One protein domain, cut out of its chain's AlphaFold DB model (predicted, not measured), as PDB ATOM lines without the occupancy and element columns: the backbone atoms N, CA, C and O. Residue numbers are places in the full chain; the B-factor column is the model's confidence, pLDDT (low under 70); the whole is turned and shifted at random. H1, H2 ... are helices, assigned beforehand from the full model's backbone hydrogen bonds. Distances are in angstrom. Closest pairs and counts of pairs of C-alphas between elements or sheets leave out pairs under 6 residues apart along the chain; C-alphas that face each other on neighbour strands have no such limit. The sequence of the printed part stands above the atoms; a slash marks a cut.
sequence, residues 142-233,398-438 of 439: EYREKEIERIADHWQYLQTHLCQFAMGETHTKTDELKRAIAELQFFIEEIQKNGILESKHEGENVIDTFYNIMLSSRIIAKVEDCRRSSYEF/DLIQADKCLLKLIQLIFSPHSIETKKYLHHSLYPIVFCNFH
ATOM      1  N   GLU A 142      12.005  96.527  42.868       93.25
ATOM      2  CA  GLU A 142      12.376  96.982  44.219       93.25
ATOM      3  C   GLU A 142      13.017  95.873  45.056       93.25
ATOM      4  O   GLU A 142      13.961  96.128  45.800       93.25
ATOM      5  N   TYR A 143      12.497  94.644  44.969       93.25
ATOM      6  CA  TYR A 143      13.077  93.499  45.675       93.25
ATOM      7  C   TYR A 143      14.472  93.196  45.127       93.25
ATOM      8  O   TYR A 143      15.407  93.011  45.902       93.25
ATOM      9  N   ARG A 144      14.624  93.207  43.797       91.19
ATOM     10  CA  ARG A 144      15.903  92.920  43.138       91.19
ATOM     11  C   ARG A 144      16.986  93.920  43.516       91.19
ATOM     12  O   ARG A 144      18.089  93.509  43.867       91.19
ATOM     13  N   GLU A 145      16.662  95.209  43.482       92.12
ATOM     14  CA  GLU A 145      17.574  96.266  43.923       92.12
ATOM     15  C   GLU A 145      17.960  96.098  45.386       92.12
ATOM     16  O   GLU A 145      19.149  96.022  45.679       92.12
ATOM     17  N   LYS A 146      16.974  95.958  46.282       92.94
ATOM     18  CA  LYS A 146      17.229  95.810  47.720       92.94
ATOM     19  C   LYS A 146      18.103  94.606  48.034       92.94
ATOM     20  O   LYS A 146      18.998  94.720  48.856       92.94
ATOM     21  N   GLU A 147      17.867  93.460  47.403       93.69
ATOM     22  CA  GLU A 147      18.674  92.264  47.653       93.69
ATOM     23  C   GLU A 147      20.096  92.400  47.095       93.69
ATOM     24  O   GLU A 147      21.052  92.032  47.777       93.69
ATOM     25  N   ILE A 148      20.267  92.956  45.890       91.56
ATOM     26  CA  ILE A 148      21.599  93.215  45.316       91.56
ATOM     27  C   ILE A 148      22.372  94.222  46.177       91.56
ATOM     28  O   ILE A 148      23.553  94.005  46.449       91.56
ATOM     29  N   GLU A 149      21.713  95.286  46.636       90.38
ATOM     30  CA  GLU A 149      22.290  96.291  47.534       90.38
ATOM     31  C   GLU A 149      22.620  95.693  48.904       90.38
ATOM     32  O   GLU A 149      23.738  95.863  49.372       90.38
ATOM     33  N   ARG A 150      21.736  94.876  49.490       93.56
ATOM     34  CA  ARG A 150      21.992  94.172  50.759       93.56
ATOM     35  C   ARG A 150      23.219  93.265  50.679       93.56
ATOM     36  O   ARG A 150      24.054  93.269  51.582       93.56
ATOM     37  N   ILE A 151      23.340  92.482  49.602       93.50
ATOM     38  CA  ILE A 151      24.529  91.652  49.368       93.50
ATOM     39  C   ILE A 151      25.760  92.561  49.260       93.50
ATOM     40  O   ILE A 151      26.768  92.294  49.912       93.50
ATOM     41  N   ALA A 152      25.685  93.640  48.478       90.31
ATOM     42  CA  ALA A 152      26.795  94.574  48.307       90.31
ATOM     43  C   ALA A 152      27.232  95.212  49.635       90.31
ATOM     44  O   ALA A 152      28.429  95.259  49.904       90.31
ATOM     45  N   ASP A 153      26.288  95.626  50.479       89.50
ATOM     46  CA  ASP A 153      26.545  96.239  51.783       89.50
ATOM     47  C   ASP A 153      27.269  95.276  52.731       89.50
ATOM     48  O   ASP A 153      28.241  95.663  53.382       89.50
ATOM     49  N   HIS A 154      26.875  94.000  52.759       91.50
ATOM     50  CA  HIS A 154      27.579  92.972  53.529       91.50
ATOM     51  C   HIS A 154      29.042  92.824  53.077       91.50
ATOM     52  O   HIS A 154      29.961  92.829  53.898       91.50
ATOM     53  N   TRP A 155      29.295  92.733  51.771       90.12
ATOM     54  CA  TRP A 155      30.667  92.617  51.256       90.12
ATOM     55  C   TRP A 155      31.479  93.906  51.433       90.12
ATOM     56  O   TRP A 155      32.671  93.850  51.736       90.12
ATOM     57  N   GLN A 156      30.838  95.067  51.328       84.00
ATOM     58  CA  GLN A 156      31.435  96.367  51.628       84.00
ATOM     59  C   GLN A 156      31.827  96.481  53.110       84.00
ATOM     60  O   GLN A 156      32.891  97.023  53.437       84.00
ATOM     61  N   TYR A 157      31.006  95.940  54.012       85.62
ATOM     62  CA  TYR A 157      31.321  95.851  55.434       85.62
ATOM     63  C   TYR A 157      32.622  95.072  55.655       85.62
ATOM     64  O   TYR A 157      33.501  95.575  56.354       85.62
ATOM     65  N   LEU A 158      32.801  93.916  55.000       86.06
ATOM     66  CA  LEU A 158      34.045  93.135  55.083       86.06
ATOM     67  C   LEU A 158      35.266  93.922  54.597       86.06
ATOM     68  O   LEU A 158      36.301  93.901  55.254       86.06
ATOM     69  N   GLN A 159      35.156  94.664  53.491       82.31
ATOM     70  CA  GLN A 159      36.266  95.497  53.002       82.31
ATOM     71  C   GLN A 159      36.649  96.613  53.982       82.31
ATOM     72  O   GLN A 159      37.826  96.957  54.109       82.31
ATOM     73  N   THR A 160      35.665  97.178  54.681       78.69
ATOM     74  CA  THR A 160      35.896  98.195  55.718       78.69
ATOM     75  C   THR A 160      36.525  97.566  56.966       78.69
ATOM     76  O   THR A 160      37.475  98.114  57.526       78.69
ATOM     77  N   HIS A 161      36.062  96.379  57.362       81.19
ATOM     78  CA  HIS A 161      36.578  95.646  58.522       81.19
ATOM     79  C   HIS A 161      37.977  95.093  58.296       81.19
ATOM     80  O   HIS A 161      38.780  95.102  59.221       81.19
ATOM     81  N   LEU A 162      38.325  94.717  57.065       84.94
ATOM     82  CA  LEU A 162      39.685  94.326  56.701       84.94
ATOM     83  C   LEU A 162      40.709  95.419  57.069       84.94
ATOM     84  O   LEU A 162      41.807  95.119  57.536       84.94
ATOM     85  N   CYS A 163      40.338  96.695  56.920       82.62
ATOM     86  CA  CYS A 163      41.187  97.812  57.332       82.62
ATOM     87  C   CYS A 163      41.329  97.887  58.857       82.62
ATOM     88  O   CYS A 163      42.430  98.075  59.368       82.62
ATOM     89  N   GLN A 164      40.234  97.703  59.597       78.69
ATOM     90  CA  GLN A 164      40.266  97.673  61.061       78.69
ATOM     91  C   GLN A 164      41.097  96.500  61.589       78.69
ATOM     92  O   GLN A 164      41.909  96.689  62.492       78.69
ATOM     93  N   PHE A 165      40.947  95.328  60.974       81.75
ATOM     94  CA  PHE A 165      41.714  94.126  61.268       81.75
ATOM     95  C   PHE A 165      43.222  94.360  61.103       81.75
ATOM     96  O   PHE A 165      44.002  94.018  61.993       81.75
ATOM     97  N   ALA A 166      43.633  95.012  60.009       81.94
ATOM     98  CA  ALA A 166      45.037  95.329  59.748       81.94
ATOM     99  C   ALA A 166      45.646  96.317  60.764       81.94
ATOM    100  O   ALA A 166      46.847  96.266  61.010       81.94
ATOM    101  N   MET A 167      44.836  97.192  61.373       76.50
ATOM    102  CA  MET A 167      45.273  98.155  62.399       76.50
ATOM    103  C   MET A 167      45.356  97.575  63.824       76.50
ATOM    104  O   MET A 167      45.617  98.332  64.758       76.50
ATOM    105  N   GLY A 168      45.085  96.280  64.019       72.44
ATOM    106  CA  GLY A 168      45.237  95.608  65.316       72.44
ATOM    107  C   GLY A 168      46.704  95.425  65.738       72.44
ATOM    108  O   GLY A 168      47.603  96.079  65.221       72.44
ATOM    109  N   GLU A 169      46.965  94.511  66.678       65.06
ATOM    110  CA  GLU A 169      48.324  94.194  67.149       65.06
ATOM    111  C   GLU A 169      49.217  93.658  66.014       65.06
ATOM    112  O   GLU A 169      49.183  92.484  65.666       65.06
ATOM    113  N   THR A 170      50.025  94.527  65.411       61.62
ATOM    114  CA  THR A 170      50.650  94.300  64.097       61.62
ATOM    115  C   THR A 170      51.680  93.173  64.025       61.62
ATOM    116  O   THR A 170      51.949  92.673  62.935       61.62
ATOM    117  N   HIS A 171      52.227  92.731  65.158       58.41
ATOM    118  CA  HIS A 171      53.288  91.723  65.219       58.41
ATOM    119  C   HIS A 171      52.819  90.298  64.864       58.41
ATOM    120  O   HIS A 171      53.643  89.481  64.466       58.41
ATOM    121  N   THR A 172      51.515  90.003  64.933       60.66
ATOM    122  CA  THR A 172      50.922  88.710  64.521       60.66
ATOM    123  C   THR A 172      50.105  88.796  63.226       60.66
ATOM    124  O   THR A 172      49.722  87.774  62.650       60.66
ATOM    125  N   LYS A 173      49.844  90.010  62.724       70.06
ATOM    126  CA  LYS A 173      48.852  90.246  61.661       70.06
ATOM    127  C   LYS A 173      49.316  89.858  60.269       70.06
ATOM    128  O   LYS A 173      48.479  89.494  59.451       70.06
ATOM    129  N   THR A 174      50.616  89.871  60.004       75.00
ATOM    130  CA  THR A 174      51.171  89.394  58.729       75.00
ATOM    131  C   THR A 174      50.805  87.921  58.495       75.00
ATOM    132  O   THR A 174      50.316  87.564  57.428       75.00
ATOM    133  N   ASP A 175      50.951  87.062  59.507       81.00
ATOM    134  CA  ASP A 175      50.646  85.630  59.373       81.00
ATOM    135  C   ASP A 175      49.138  85.355  59.315       81.00
ATOM    136  O   ASP A 175      48.687  84.458  58.601       81.00
ATOM    137  N   GLU A 176      48.329  86.129  60.038       82.12
ATOM    138  CA  GLU A 176      46.869  86.045  59.948       82.12
ATOM    139  C   GLU A 176      46.343  86.518  58.587       82.12
ATOM    140  O   GLU A 176      45.546  85.814  57.969       82.12
ATOM    141  N   LEU A 177      46.830  87.653  58.073       84.44
ATOM    142  CA  LEU A 177      46.470  88.136  56.740       84.44
ATOM    143  C   LEU A 177      46.903  87.146  55.662       84.44
ATOM    144  O   LEU A 177      46.112  86.853  54.771       84.44
ATOM    145  N   LYS A 178      48.113  86.583  55.743       87.81
ATOM    146  CA  LYS A 178      48.579  85.560  54.792       87.81
ATOM    147  C   LYS A 178      47.711  84.307  54.810       87.81
ATOM    148  O   LYS A 178      47.396  83.789  53.739       87.81
ATOM    149  N   ARG A 179      47.286  83.845  55.992       87.12
ATOM    150  CA  ARG A 179      46.329  82.732  56.119       87.12
ATOM    151  C   ARG A 179      44.989  83.075  55.474       87.12
ATOM    152  O   ARG A 179      44.546  82.331  54.602       87.12
ATOM    153  N   ALA A 180      44.413  84.230  55.805       85.75
ATOM    154  CA  ALA A 180      43.166  84.684  55.200       85.75
ATOM    155  C   ALA A 180      43.291  84.807  53.670       85.75
ATOM    156  O   ALA A 180      42.427  84.338  52.937       85.75
ATOM    157  N   ILE A 181      44.392  85.368  53.155       90.75
ATOM    158  CA  ILE A 181      44.666  85.462  51.713       90.75
ATOM    159  C   ILE A 181      44.683  84.077  51.064       90.75
ATOM    160  O   ILE A 181      44.049  83.909  50.021       90.75
ATOM    161  N   ALA A 182      45.382  83.106  51.657       90.00
ATOM    162  CA  ALA A 182      45.468  81.746  51.131       90.00
ATOM    163  C   ALA A 182      44.089  81.067  51.085       90.00
ATOM    164  O   ALA A 182      43.736  80.450  50.081       90.00
ATOM    165  N   GLU A 183      43.274  81.242  52.125       88.31
ATOM    166  CA  GLU A 183      41.903  80.723  52.165       88.31
ATOM    167  C   GLU A 183      41.008  81.391  51.114       88.31
ATOM    168  O   GLU A 183      40.294  80.705  50.383       88.31
ATOM    169  N   LEU A 184      41.078  82.720  50.965       89.94
ATOM    170  CA  LEU A 184      40.332  83.426  49.919       89.94
ATOM    171  C   LEU A 184      40.743  82.957  48.520       89.94
ATOM    172  O   LEU A 184      39.885  82.787  47.657       89.94
ATOM    173  N   GLN A 185      42.041  82.749  48.287       91.94
ATOM    174  CA  GLN A 185      42.555  82.224  47.019       91.94
ATOM    175  C   GLN A 185      42.030  80.815  46.745       91.94
ATOM    176  O   GLN A 185      41.524  80.574  45.650       91.94
ATOM    177  N   PHE A 186      42.052  79.937  47.748       89.12
ATOM    178  CA  PHE A 186      41.472  78.601  47.652       89.12
ATOM    179  C   PHE A 186      39.982  78.645  47.273       89.12
ATOM    180  O   PHE A 186      39.565  77.965  46.337       89.12
ATOM    181  N   PHE A 187      39.176  79.498  47.921       84.50
ATOM    182  CA  PHE A 187      37.758  79.636  47.567       84.50
ATOM    183  C   PHE A 187      37.550  80.154  46.144       84.50
ATOM    184  O   PHE A 187      36.675  79.658  45.433       84.50
ATOM    185  N   ILE A 188      38.343  81.138  45.709       87.94
ATOM    186  CA  ILE A 188      38.293  81.654  44.335       87.94
ATOM    187  C   ILE A 188      38.548  80.520  43.338       87.94
ATOM    188  O   ILE A 188      37.791  80.378  42.376       87.94
ATOM    189  N   GLU A 189      39.585  79.716  43.570       87.94
ATOM    190  CA  GLU A 189      39.953  78.592  42.707       87.94
ATOM    191  C   GLU A 189      38.857  77.522  42.666       87.94
ATOM    192  O   GLU A 189      38.459  77.095  41.579       87.94
ATOM    193  N   GLU A 190      38.299  77.144  43.816       83.06
ATOM    194  CA  GLU A 190      37.231  76.142  43.890       83.06
ATOM    195  C   GLU A 190      35.939  76.609  43.206       83.06
ATOM    196  O   GLU A 190      35.321  75.843  42.463       83.06
ATOM    197  N   ILE A 191      35.536  77.873  43.372       79.44
ATOM    198  CA  ILE A 191      34.360  78.426  42.674       79.44
ATOM    199  C   ILE A 191      34.576  78.408  41.156       79.44
ATOM    200  O   ILE A 191      33.668  78.045  40.402       79.44
ATOM    201  N   GLN A 192      35.771  78.797  40.703       81.12
ATOM    202  CA  GLN A 192      36.117  78.830  39.282       81.12
ATOM    203  C   GLN A 192      36.157  77.426  38.672       81.12
ATOM    204  O   GLN A 192      35.611  77.221  37.588       81.12
ATOM    205  N   LYS A 193      36.754  76.457  39.373       81.38
ATOM    206  CA  LYS A 193      36.869  75.061  38.935       81.38
ATOM    207  C   LYS A 193      35.517  74.356  38.863       81.38
ATOM    208  O   LYS A 193      35.266  73.621  37.913       81.38
ATOM    209  N   ASN A 194      34.644  74.597  39.841       70.62
ATOM    210  CA  ASN A 194      33.330  73.961  39.911       70.62
ATOM    211  C   ASN A 194      32.297  74.591  38.964       70.62
ATOM    212  O   ASN A 194      31.164  74.121  38.904       70.62
ATOM    213  N   GLY A 195      32.657  75.653  38.231       64.00
ATOM    214  CA  GLY A 195      31.774  76.256  37.235       64.00
ATOM    215  C   GLY A 195      30.455  76.762  37.822       64.00
ATOM    216  O   GLY A 195      29.477  76.873  37.090       64.00
ATOM    217  N   ILE A 196      30.410  77.108  39.120       58.53
ATOM    218  CA  ILE A 196      29.191  77.582  39.820       58.53
ATOM    219  C   ILE A 196      28.612  78.848  39.141       58.53
ATOM    220  O   ILE A 196      27.450  79.207  39.315       58.53
ATOM    221  N   LEU A 197      29.419  79.489  38.293       52.78
ATOM    222  CA  LEU A 197      29.074  80.608  37.420       52.78
ATOM    223  C   LEU A 197      28.114  80.256  36.269       52.78
ATOM    224  O   LEU A 197      27.541  81.162  35.670       52.78
ATOM    225  N   GLU A 198      27.935  78.972  35.950       49.12
ATOM    226  CA  GLU A 198      27.050  78.472  34.891       49.12
ATOM    227  C   GLU A 198      25.732  77.934  35.469       49.12
ATOM    228  O   GLU A 198      25.232  76.883  35.067       49.12
ATOM    229  N   SER A 199      25.132  78.628  36.443       47.44
ATOM    230  CA  SER A 199      23.776  78.268  36.855       47.44
ATOM    231  C   SER A 199      22.809  78.625  35.726       47.44
ATOM    232  O   SER A 199      22.591  79.806  35.429       47.44
ATOM    233  N   LYS A 200      22.257  77.582  35.104       48.59
ATOM    234  CA  LYS A 200      21.167  77.627  34.129       48.59
ATOM    235  C   LYS A 200      20.063  78.587  34.575       48.59
ATOM    236  O   LYS A 200      19.824  78.763  35.763       48.59
ATOM    237  N   HIS A 201      19.411  79.161  33.568       54.00
ATOM    238  CA  HIS A 201      18.314  80.135  33.531       54.00
ATOM    239  C   HIS A 201      17.055  79.807  34.369       54.00
ATOM    240  O   HIS A 201      15.939  80.105  33.951       54.00
ATOM    241  N   GLU A 202      17.176  79.131  35.507       59.78
ATOM    242  CA  GLU A 202      16.034  78.582  36.224       59.78
ATOM    243  C   GLU A 202      15.263  79.695  36.940       59.78
ATOM    244  O   GLU A 202      15.641  80.175  38.006       59.78
ATOM    245  N   GLY A 203      14.164  80.107  36.306       67.94
ATOM    246  CA  GLY A 203      13.113  80.925  36.906       67.94
ATOM    247  C   GLY A 203      13.137  82.417  36.572       67.94
ATOM    248  O   GLY A 203      12.202  83.110  36.962       67.94
ATOM    249  N   GLU A 204      14.137  82.923  35.842       85.56
ATOM    250  CA  GLU A 204      14.196  84.338  35.443       85.56
ATOM    251  C   GLU A 204      14.083  84.518  33.928       85.56
ATOM    252  O   GLU A 204      14.725  83.810  33.154       85.56
ATOM    253  N   ASN A 205      13.301  85.515  33.506       90.31
ATOM    254  CA  ASN A 205      13.241  85.919  32.106       90.31
ATOM    255  C   ASN A 205      14.488  86.738  31.709       90.31
ATOM    256  O   ASN A 205      15.262  87.208  32.552       90.31
ATOM    257  N   VAL A 206      14.676  86.940  30.405       91.88
ATOM    258  CA  VAL A 206      15.877  87.611  29.875       91.88
ATOM    259  C   VAL A 206      16.000  89.091  30.283       91.88
ATOM    260  O   VAL A 206      17.116  89.589  30.428       91.88
ATOM    261  N   ILE A 207      14.880  89.794  30.493       93.12
ATOM    262  CA  ILE A 207      14.856  91.210  30.901       93.12
ATOM    263  C   ILE A 207      15.300  91.332  32.361       93.12
ATOM    264  O   ILE A 207      16.198  92.118  32.665       93.12
ATOM    265  N   ASP A 208      14.728  90.506  33.239       92.81
ATOM    266  CA  ASP A 208      15.096  90.413  34.655       92.81
ATOM    267  C   ASP A 208      16.589  90.098  34.812       92.81
ATOM    268  O   ASP A 208      17.307  90.764  35.563       92.81
ATOM    269  N   THR A 209      17.071  89.126  34.036       91.56
ATOM    270  CA  THR A 209      18.485  88.756  33.989       91.56
ATOM    271  C   THR A 209      19.360  89.940  33.579       91.56
ATOM    272  O   THR A 209      20.342  90.253  34.256       91.56
ATOM    273  N   PHE A 210      19.029  90.616  32.477       92.25
ATOM    274  CA  PHE A 210      19.832  91.735  31.988       92.25
ATOM    275  C   PHE A 210      19.854  92.901  32.988       92.25
ATOM    276  O   PHE A 210      20.905  93.504  33.215       92.25
ATOM    277  N   TYR A 211      18.735  93.158  33.669       92.19
ATOM    278  CA  TYR A 211      18.654  94.152  34.739       92.19
ATOM    279  C   TYR A 211      19.545  93.801  35.937       92.19
ATOM    280  O   TYR A 211      20.310  94.649  36.405       92.19
ATOM    281  N   ASN A 212      19.536  92.540  36.383       91.56
ATOM    282  CA  ASN A 212      20.441  92.070  37.433       91.56
ATOM    283  C   ASN A 212      21.917  92.274  37.043       91.56
ATOM    284  O   ASN A 212      22.719  92.674  37.888       91.56
ATOM    285  N   ILE A 213      22.283  92.013  35.779       89.44
ATOM    286  CA  ILE A 213      23.643  92.237  35.259       89.44
ATOM    287  C   ILE A 213      23.998  93.730  35.318       89.44
ATOM    288  O   ILE A 213      25.078  94.079  35.798       89.44
ATOM    289  N   MET A 214      23.096  94.620  34.889       87.50
ATOM    290  CA  MET A 214      23.317  96.070  34.963       87.50
ATOM    291  C   MET A 214      23.548  96.542  36.403       87.50
ATOM    292  O   MET A 214      24.538  97.231  36.665       87.50
ATOM    293  N   LEU A 215      22.698  96.129  37.348       87.06
ATOM    294  CA  LEU A 215      22.859  96.469  38.766       87.06
ATOM    295  C   LEU A 215      24.176  95.922  39.339       87.06
ATOM    296  O   LEU A 215      24.900  96.635  40.031       87.06
ATOM    297  N   SER A 216      24.521  94.684  38.995       87.56
ATOM    298  CA  SER A 216      25.756  94.023  39.436       87.56
ATOM    299  C   SER A 216      27.007  94.730  38.913       87.56
ATOM    300  O   SER A 216      27.954  94.952  39.669       87.56
ATOM    301  N   SER A 217      26.999  95.161  37.648       84.06
ATOM    302  CA  SER A 217      28.114  95.913  37.057       84.06
ATOM    303  C   SER A 217      28.369  97.235  37.791       84.06
ATOM    304  O   SER A 217      29.524  97.588  38.047       84.06
ATOM    305  N   ARG A 218      27.293  97.903  38.241       79.62
ATOM    306  CA  ARG A 218      27.356  99.119  39.064       79.62
ATOM    307  C   ARG A 218      28.092  98.882  40.377       79.62
ATOM    308  O   ARG A 218      28.976  99.661  40.730       79.62
ATOM    309  N   ILE A 219      27.757  97.796  41.074       82.94
ATOM    310  CA  ILE A 219      28.423  97.414  42.324       82.94
ATOM    311  C   ILE A 219      29.903  97.112  42.078       82.94
ATOM    312  O   ILE A 219      30.760  97.687  42.749       82.94
ATOM    313  N   ILE A 220      30.214  96.275  41.082       83.06
ATOM    314  CA  ILE A 220      31.596  95.875  40.779       83.06
ATOM    315  C   ILE A 220      32.471  97.097  40.478       83.06
ATOM    316  O   ILE A 220      33.567  97.205  41.031       83.06
ATOM    317  N   ALA A 221      32.011  98.044  39.650       77.88
ATOM    318  CA  ALA A 221      32.852  99.202  39.350       77.88
ATOM    319  C   ALA A 221      33.007 100.149  40.538       77.88
ATOM    320  O   ALA A 221      34.100 100.678  40.707       77.88
ATOM    321  N   LYS A 222      31.974 100.332  41.376       78.31
ATOM    322  CA  LYS A 222      32.089 101.131  42.609       78.31
ATOM    323  C   LYS A 222      33.183 100.565  43.519       78.31
ATOM    324  O   LYS A 222      34.010 101.319  44.028       78.31
ATOM    325  N   VAL A 223      33.216  99.242  43.690       80.31
ATOM    326  CA  VAL A 223      34.237  98.562  44.503       80.31
ATOM    327  C   VAL A 223      35.629  98.704  43.878       80.31
ATOM    328  O   VAL A 223      36.592  99.026  44.577       80.31
ATOM    329  N   GLU A 224      35.750  98.525  42.561       80.75
ATOM    330  CA  GLU A 224      37.016  98.701  41.839       80.75
ATOM    331  C   GLU A 224      37.528 100.152  41.909       80.75
ATOM    332  O   GLU A 224      38.722 100.385  42.100       80.75
ATOM    333  N   ASP A 225      36.637 101.136  41.776       76.94
ATOM    334  CA  ASP A 225      36.942 102.567  41.882       76.94
ATOM    335  C   ASP A 225      37.422 102.951  43.278       76.94
ATOM    336  O   ASP A 225      38.425 103.665  43.414       76.94
ATOM    337  N   CYS A 226      36.748 102.430  44.306       80.44
ATOM    338  CA  CYS A 226      37.170 102.563  45.694       80.44
ATOM    339  C   CYS A 226      38.592 102.024  45.862       80.44
ATOM    340  O   CYS A 226      39.477 102.744  46.330       80.44
ATOM    341  N   ARG A 227      38.843 100.792  45.402       82.56
ATOM    342  CA  ARG A 227      40.159 100.144  45.464       82.56
ATOM    343  C   ARG A 227      41.232 100.992  44.779       82.56
ATOM    344  O   ARG A 227      42.223 101.342  45.411       82.56
ATOM    345  N   ARG A 228      41.039 101.356  43.507       79.12
ATOM    346  CA  ARG A 228      42.022 102.125  42.720       79.12
ATOM    347  C   ARG A 228      42.368 103.457  43.388       79.12
ATOM    348  O   ARG A 228      43.542 103.784  43.496       79.12
ATOM    349  N   SER A 229      41.362 104.176  43.883       78.06
ATOM    350  CA  SER A 229      41.540 105.510  44.477       78.06
ATOM    351  C   SER A 229      42.119 105.479  45.903       78.06
ATOM    352  O   SER A 229      42.600 106.497  46.402       78.06
ATOM    353  N   SER A 230      42.073 104.329  46.583       82.31
ATOM    354  CA  SER A 230      42.495 104.201  47.985       82.31
ATOM    355  C   SER A 230      43.994 103.969  48.173       82.31
ATOM    356  O   SER A 230      44.539 104.375  49.194       82.31
ATOM    357  N   TYR A 231      44.666 103.323  47.215       79.94
ATOM    358  CA  TYR A 231      46.053 102.856  47.379       79.94
ATOM    359  C   TYR A 231      47.119 103.777  46.759       79.94
ATOM    360  O   TYR A 231      48.292 103.416  46.709       79.94
ATOM    361  N   GLU A 232      46.745 104.976  46.307       72.25
ATOM    362  CA  GLU A 232      47.692 105.982  45.810       72.25
ATOM    363  C   GLU A 232      48.186 106.888  46.955       72.25
ATOM    364  O   GLU A 232      47.448 107.749  47.433       72.25
ATOM    365  N   PHE A 233      49.440 106.721  47.394       71.12
ATOM    366  CA  PHE A 233      50.069 107.521  48.460       71.12
ATOM    367  C   PHE A 233      51.351 108.214  47.980       71.12
ATOM    368  O   PHE A 233      52.432 107.622  48.046       71.12
ATOM    369  N   ASP A 398      50.145  92.847  52.271       90.19
ATOM    370  CA  ASP A 398      49.182  91.787  52.555       90.19
ATOM    371  C   ASP A 398      47.741  92.330  52.554       90.19
ATOM    372  O   ASP A 398      46.860  91.743  51.932       90.19
ATOM    373  N   LEU A 399      47.495  93.514  53.126       89.69
ATOM    374  CA  LEU A 399      46.195  94.196  53.077       89.69
ATOM    375  C   LEU A 399      45.736  94.464  51.634       89.69
ATOM    376  O   LEU A 399      44.586  94.191  51.282       89.69
ATOM    377  N   ILE A 400      46.629  94.975  50.779       89.25
ATOM    378  CA  ILE A 400      46.343  95.199  49.352       89.25
ATOM    379  C   ILE A 400      46.005  93.875  48.660       89.25
ATOM    380  O   ILE A 400      45.115  93.828  47.804       89.25
ATOM    381  N   GLN A 401      46.718  92.801  48.995       90.75
ATOM    382  CA  GLN A 401      46.482  91.486  48.416       90.75
ATOM    383  C   GLN A 401      45.155  90.876  48.890       90.75
ATOM    384  O   GLN A 401      44.409  90.345  48.065       90.75
ATOM    385  N   ALA A 402      44.811  91.014  50.169       90.44
ATOM    386  CA  ALA A 402      43.525  90.595  50.716       90.44
ATOM    387  C   ALA A 402      42.355  91.348  50.057       90.44
ATOM    388  O   ALA A 402      41.397  90.713  49.619       90.44
ATOM    389  N   ASP A 403      42.454  92.673  49.875       89.31
ATOM    390  CA  ASP A 403      41.411  93.461  49.193       89.31
ATOM    391  C   ASP A 403      41.271  93.067  47.708       89.31
ATOM    392  O   ASP A 403      40.160  93.020  47.178       89.31
ATOM    393  N   LYS A 404      42.369  92.693  47.031       90.25
ATOM    394  CA  LYS A 404      42.315  92.111  45.672       90.25
ATOM    395  C   LYS A 404      41.594  90.763  45.647       90.25
ATOM    396  O   LYS A 404      40.849  90.499  44.702       90.25
ATOM    397  N   CYS A 405      41.820  89.900  46.636       91.38
ATOM    398  CA  CYS A 405      41.107  88.627  46.746       91.38
ATOM    399  C   CYS A 405      39.613  88.851  47.022       91.38
ATOM    400  O   CYS A 405      38.777  88.260  46.339       91.38
ATOM    401  N   LEU A 406      39.264  89.767  47.932       90.25
ATOM    402  CA  LEU A 406      37.870  90.146  48.193       90.25
ATOM    403  C   LEU A 406      37.179  90.692  46.942       90.25
ATOM    404  O   LEU A 406      36.078  90.259  46.620       90.25
ATOM    405  N   LEU A 407      37.833  91.579  46.190       89.00
ATOM    406  CA  LEU A 407      37.310  92.085  44.921       89.00
ATOM    407  C   LEU A 407      37.013  90.951  43.927       89.00
ATOM    408  O   LEU A 407      35.957  90.956  43.298       89.00
ATOM    409  N   LYS A 408      37.908  89.965  43.795       89.25
ATOM    410  CA  LYS A 408      37.674  88.798  42.927       89.25
ATOM    411  C   LYS A 408      36.473  87.975  43.389       89.25
ATOM    412  O   LYS A 408      35.676  87.559  42.554       89.25
ATOM    413  N   LEU A 409      36.307  87.762  44.695       89.12
ATOM    414  CA  LEU A 409      35.127  87.082  45.238       89.12
ATOM    415  C   LEU A 409      33.844  87.878  44.987       89.12
ATOM    416  O   LEU A 409      32.859  87.303  44.539       89.12
ATOM    417  N   ILE A 410      33.863  89.197  45.187       89.62
ATOM    418  CA  ILE A 410      32.740  90.089  44.862       89.62
ATOM    419  C   ILE A 410      32.387  89.958  43.375       89.62
ATOM    420  O   ILE A 410      31.225  89.739  43.039       89.62
ATOM    421  N   GLN A 411      33.375  90.008  42.478       86.81
ATOM    422  CA  GLN A 411      33.164  89.789  41.043       86.81
ATOM    423  C   GLN A 411      32.537  88.418  40.763       86.81
ATOM    424  O   GLN A 411      31.593  88.336  39.983       86.81
ATOM    425  N   LEU A 412      33.002  87.353  41.423       85.62
ATOM    426  CA  LEU A 412      32.424  86.014  41.289       85.62
ATOM    427  C   LEU A 412      30.982  85.947  41.796       85.62
ATOM    428  O   LEU A 412      30.168  85.303  41.150       85.62
ATOM    429  N   ILE A 413      30.643  86.631  42.886       87.25
ATOM    430  CA  ILE A 413      29.292  86.640  43.471       87.25
ATOM    431  C   ILE A 413      28.315  87.434  42.620       87.25
ATOM    432  O   ILE A 413      27.158  87.049  42.515       87.25
ATOM    433  N   PHE A 414      28.774  88.521  42.006       87.44
ATOM    434  CA  PHE A 414      27.955  89.383  41.154       87.44
ATOM    435  C   PHE A 414      27.966  88.974  39.674       87.44
ATOM    436  O   PHE A 414      27.206  89.529  38.884       87.44
ATOM    437  N   SER A 415      28.783  87.990  39.292       79.88
ATOM    438  CA  SER A 415      28.825  87.460  37.924       79.88
ATOM    439  C   SER A 415      27.649  86.564  37.496       79.88
ATOM    440  O   SER A 415      27.317  86.613  36.307       79.88
ATOM    441  N   PRO A 416      26.979  85.770  38.365       76.25
ATOM    442  CA  PRO A 416      25.811  85.004  37.965       76.25
ATOM    443  C   PRO A 416      24.691  85.941  37.547       76.25
ATOM    444  O   PRO A 416      24.572  87.068  38.021       76.25
ATOM    445  N   HIS A 417      23.812  85.455  36.686       79.94
ATOM    446  CA  HIS A 417      22.703  86.242  36.152       79.94
ATOM    447  C   HIS A 417      21.488  86.256  37.078       79.94
ATOM    448  O   HIS A 417      20.939  87.327  37.340       79.94
ATOM    449  N   SER A 418      21.177  85.109  37.685       84.50
ATOM    450  CA  SER A 418      20.047  84.939  38.603       84.50
ATOM    451  C   SER A 418      20.253  85.623  39.950       84.50
ATOM    452  O   SER A 418      21.374  85.643  40.473       84.50
ATOM    453  N   ILE A 419      19.189  86.184  40.528       88.06
ATOM    454  CA  ILE A 419      19.221  86.711  41.897       88.06
ATOM    455  C   ILE A 419      19.354  85.602  42.943       88.06
ATOM    456  O   ILE A 419      20.083  85.759  43.922       88.06
ATOM    457  N   GLU A 420      18.719  84.453  42.717       86.94
ATOM    458  CA  GLU A 420      18.745  83.337  43.662       86.94
ATOM    459  C   GLU A 420      20.131  82.692  43.717       86.94
ATOM    460  O   GLU A 420      20.627  82.396  44.803       86.94
ATOM    461  N   THR A 421      20.833  82.598  42.583       84.12
ATOM    462  CA  THR A 421      22.235  82.152  42.574       84.12
ATOM    463  C   THR A 421      23.139  83.128  43.328       84.12
ATOM    464  O   THR A 421      23.988  82.694  44.106       84.12
ATOM    465  N   LYS A 422      22.945  84.448  43.163       87.88
ATOM    466  CA  LYS A 422      23.700  85.458  43.934       87.88
ATOM    467  C   LYS A 422      23.465  85.292  45.431       87.88
ATOM    468  O   LYS A 422      24.423  85.293  46.201       87.88
ATOM    469  N   LYS A 423      22.207  85.108  45.841       89.44
ATOM    470  CA  LYS A 423      21.839  84.853  47.239       89.44
ATOM    471  C   LYS A 423      22.481  83.574  47.752       89.44
ATOM    472  O   LYS A 423      23.036  83.589  48.844       89.44
ATOM    473  N   TYR A 424      22.425  82.484  46.993       87.44
ATOM    474  CA  TYR A 424      23.046  81.221  47.380       87.44
ATOM    475  C   TYR A 424      24.556  81.382  47.602       87.44
ATOM    476  O   TYR A 424      25.060  81.015  48.665       87.44
ATOM    477  N   LEU A 425      25.264  82.004  46.651       86.69
ATOM    478  CA  LEU A 425      26.696  82.281  46.777       86.69
ATOM    479  C   LEU A 425      26.997  83.183  47.974       86.69
ATOM    480  O   LEU A 425      27.910  82.893  48.742       86.69
ATOM    481  N   HIS A 426      26.215  84.246  48.169       90.31
ATOM    482  CA  HIS A 426      26.361  85.133  49.318       90.31
ATOM    483  C   HIS A 426      26.195  84.377  50.643       90.31
ATOM    484  O   HIS A 426      27.099  84.434  51.468       90.31
ATOM    485  N   HIS A 427      25.099  83.637  50.841       89.12
ATOM    486  CA  HIS A 427      24.865  82.898  52.089       89.12
ATOM    487  C   HIS A 427      25.892  81.784  52.324       89.12
ATOM    488  O   HIS A 427      26.188  81.475  53.474       89.12
ATOM    489  N   SER A 428      26.448  81.201  51.259       86.25
ATOM    490  CA  SER A 428      27.466  80.153  51.372       86.25
ATOM    491  C   SER A 428      28.846  80.717  51.718       86.25
ATOM    492  O   SER A 428      29.564  80.131  52.518       86.25
ATOM    493  N   LEU A 429      29.229  81.847  51.118       87.38
ATOM    494  CA  LEU A 429      30.593  82.376  51.211       87.38
ATOM    495  C   LEU A 429      30.757  83.425  52.304       87.38
ATOM    496  O   LEU A 429      31.795  83.462  52.960       87.38
ATOM    497  N   TYR A 430      29.759  84.286  52.500       89.88
ATOM    498  CA  TYR A 430      29.881  85.424  53.402       89.88
ATOM    499  C   TYR A 430      30.209  85.017  54.845       89.88
ATOM    500  O   TYR A 430      31.179  85.556  55.369       89.88
ATOM    501  N   PRO A 431      29.506  84.049  55.478       88.50
ATOM    502  CA  PRO A 431      29.822  83.653  56.850       88.50
ATOM    503  C   PRO A 431      31.234  83.077  56.984       88.50
ATOM    504  O   PRO A 431      31.918  83.356  57.960       88.50
ATOM    505  N   ILE A 432      31.690  82.314  55.987       84.81
ATOM    506  CA  ILE A 432      33.026  81.705  55.988       84.81
ATOM    507  C   ILE A 432      34.097  82.794  55.917       84.81
ATOM    508  O   ILE A 432      34.985  82.853  56.762       84.81
ATOM    509  N   VAL A 433      33.977  83.702  54.944       85.94
ATOM    510  CA  VAL A 433      34.923  84.811  54.774       85.94
ATOM    511  C   VAL A 433      34.915  85.733  55.993       85.94
ATOM    512  O   VAL A 433      35.973  86.180  56.423       85.94
ATOM    513  N   PHE A 434      33.743  85.998  56.568       85.94
ATOM    514  CA  PHE A 434      33.599  86.787  57.788       85.94
ATOM    515  C   PHE A 434      34.351  86.156  58.968       85.94
ATOM    516  O   PHE A 434      35.141  86.840  59.617       85.94
ATOM    517  N   CYS A 435      34.193  84.847  59.188       82.00
ATOM    518  CA  CYS A 435      34.907  84.115  60.238       82.00
ATOM    519  C   CYS A 435      36.433  84.109  60.043       82.00
ATOM    520  O   CYS A 435      37.167  84.182  61.028       82.00
ATOM    521  N   ASN A 436      36.922  84.051  58.799       75.50
ATOM    522  CA  ASN A 436      38.363  84.024  58.506       75.50
ATOM    523  C   ASN A 436      39.084  85.318  58.907       75.50
ATOM    524  O   ASN A 436      40.286  85.308  59.162       75.50
ATOM    525  N   PHE A 437      38.357  86.429  59.006       71.94
ATOM    526  CA  PHE A 437      38.893  87.682  59.533       71.94
ATOM    527  C   PHE A 437      38.736  87.815  61.059       71.94
ATOM    528  O   PHE A 437      38.939  88.909  61.583       71.94
ATOM    529  N   HIS A 438      38.424  86.715  61.768       59.75
ATOM    530  CA  HIS A 438      38.188  86.665  63.217       59.75
ATOM    531  C   HIS A 438      37.252  87.785  63.699       59.75
ATOM    532  O   HIS A 438      37.575  88.506  64.646       59.75
TER     533      HIS A 438
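What this domain is: This is residues 142 to 233 and 398 to 438 of the 439 residues of an uncharacterized protein of Ruminococcus sp. OM06-36AC (UniProt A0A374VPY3). Five helices form an up-and-down bundle, each running against the one before: H2, H4 and H3 side by side, covering H1 and H5. The printed part has 133 residues, helices H1 to H5 and no named strand: all helix. It is compact, radius of gyration of the C-alphas 15.5 A, spanning 52 by 30 by 21 A.

How they stand to each other: H1, residues 142 to 166, touches H5, residues 419 to 436, closest C-alphas 151 and 426, 6.8 A. The hub, H4, residues 398 to 414, touches H2, residues 170 to 193, closest C-alphas 181 and 402, 5.4 A. Every O i to N i+4 pair is within hydrogen-bond range in H4 and H3, residues 206 to 230; H1 has 20 of 21, H2 18 of 20, H5 12 of 14.

Where its parts are: H1, 36.2 A long, begins at (12.376, 96.982, 44.219); H5 ends at (38.363, 84.024, 58.506).

The domain as a whole: C-alphas 233 and 398 are 16.3 A apart across the cut. pLDDT is under 70 in residues 169 to 172, 195 to 203 and 438.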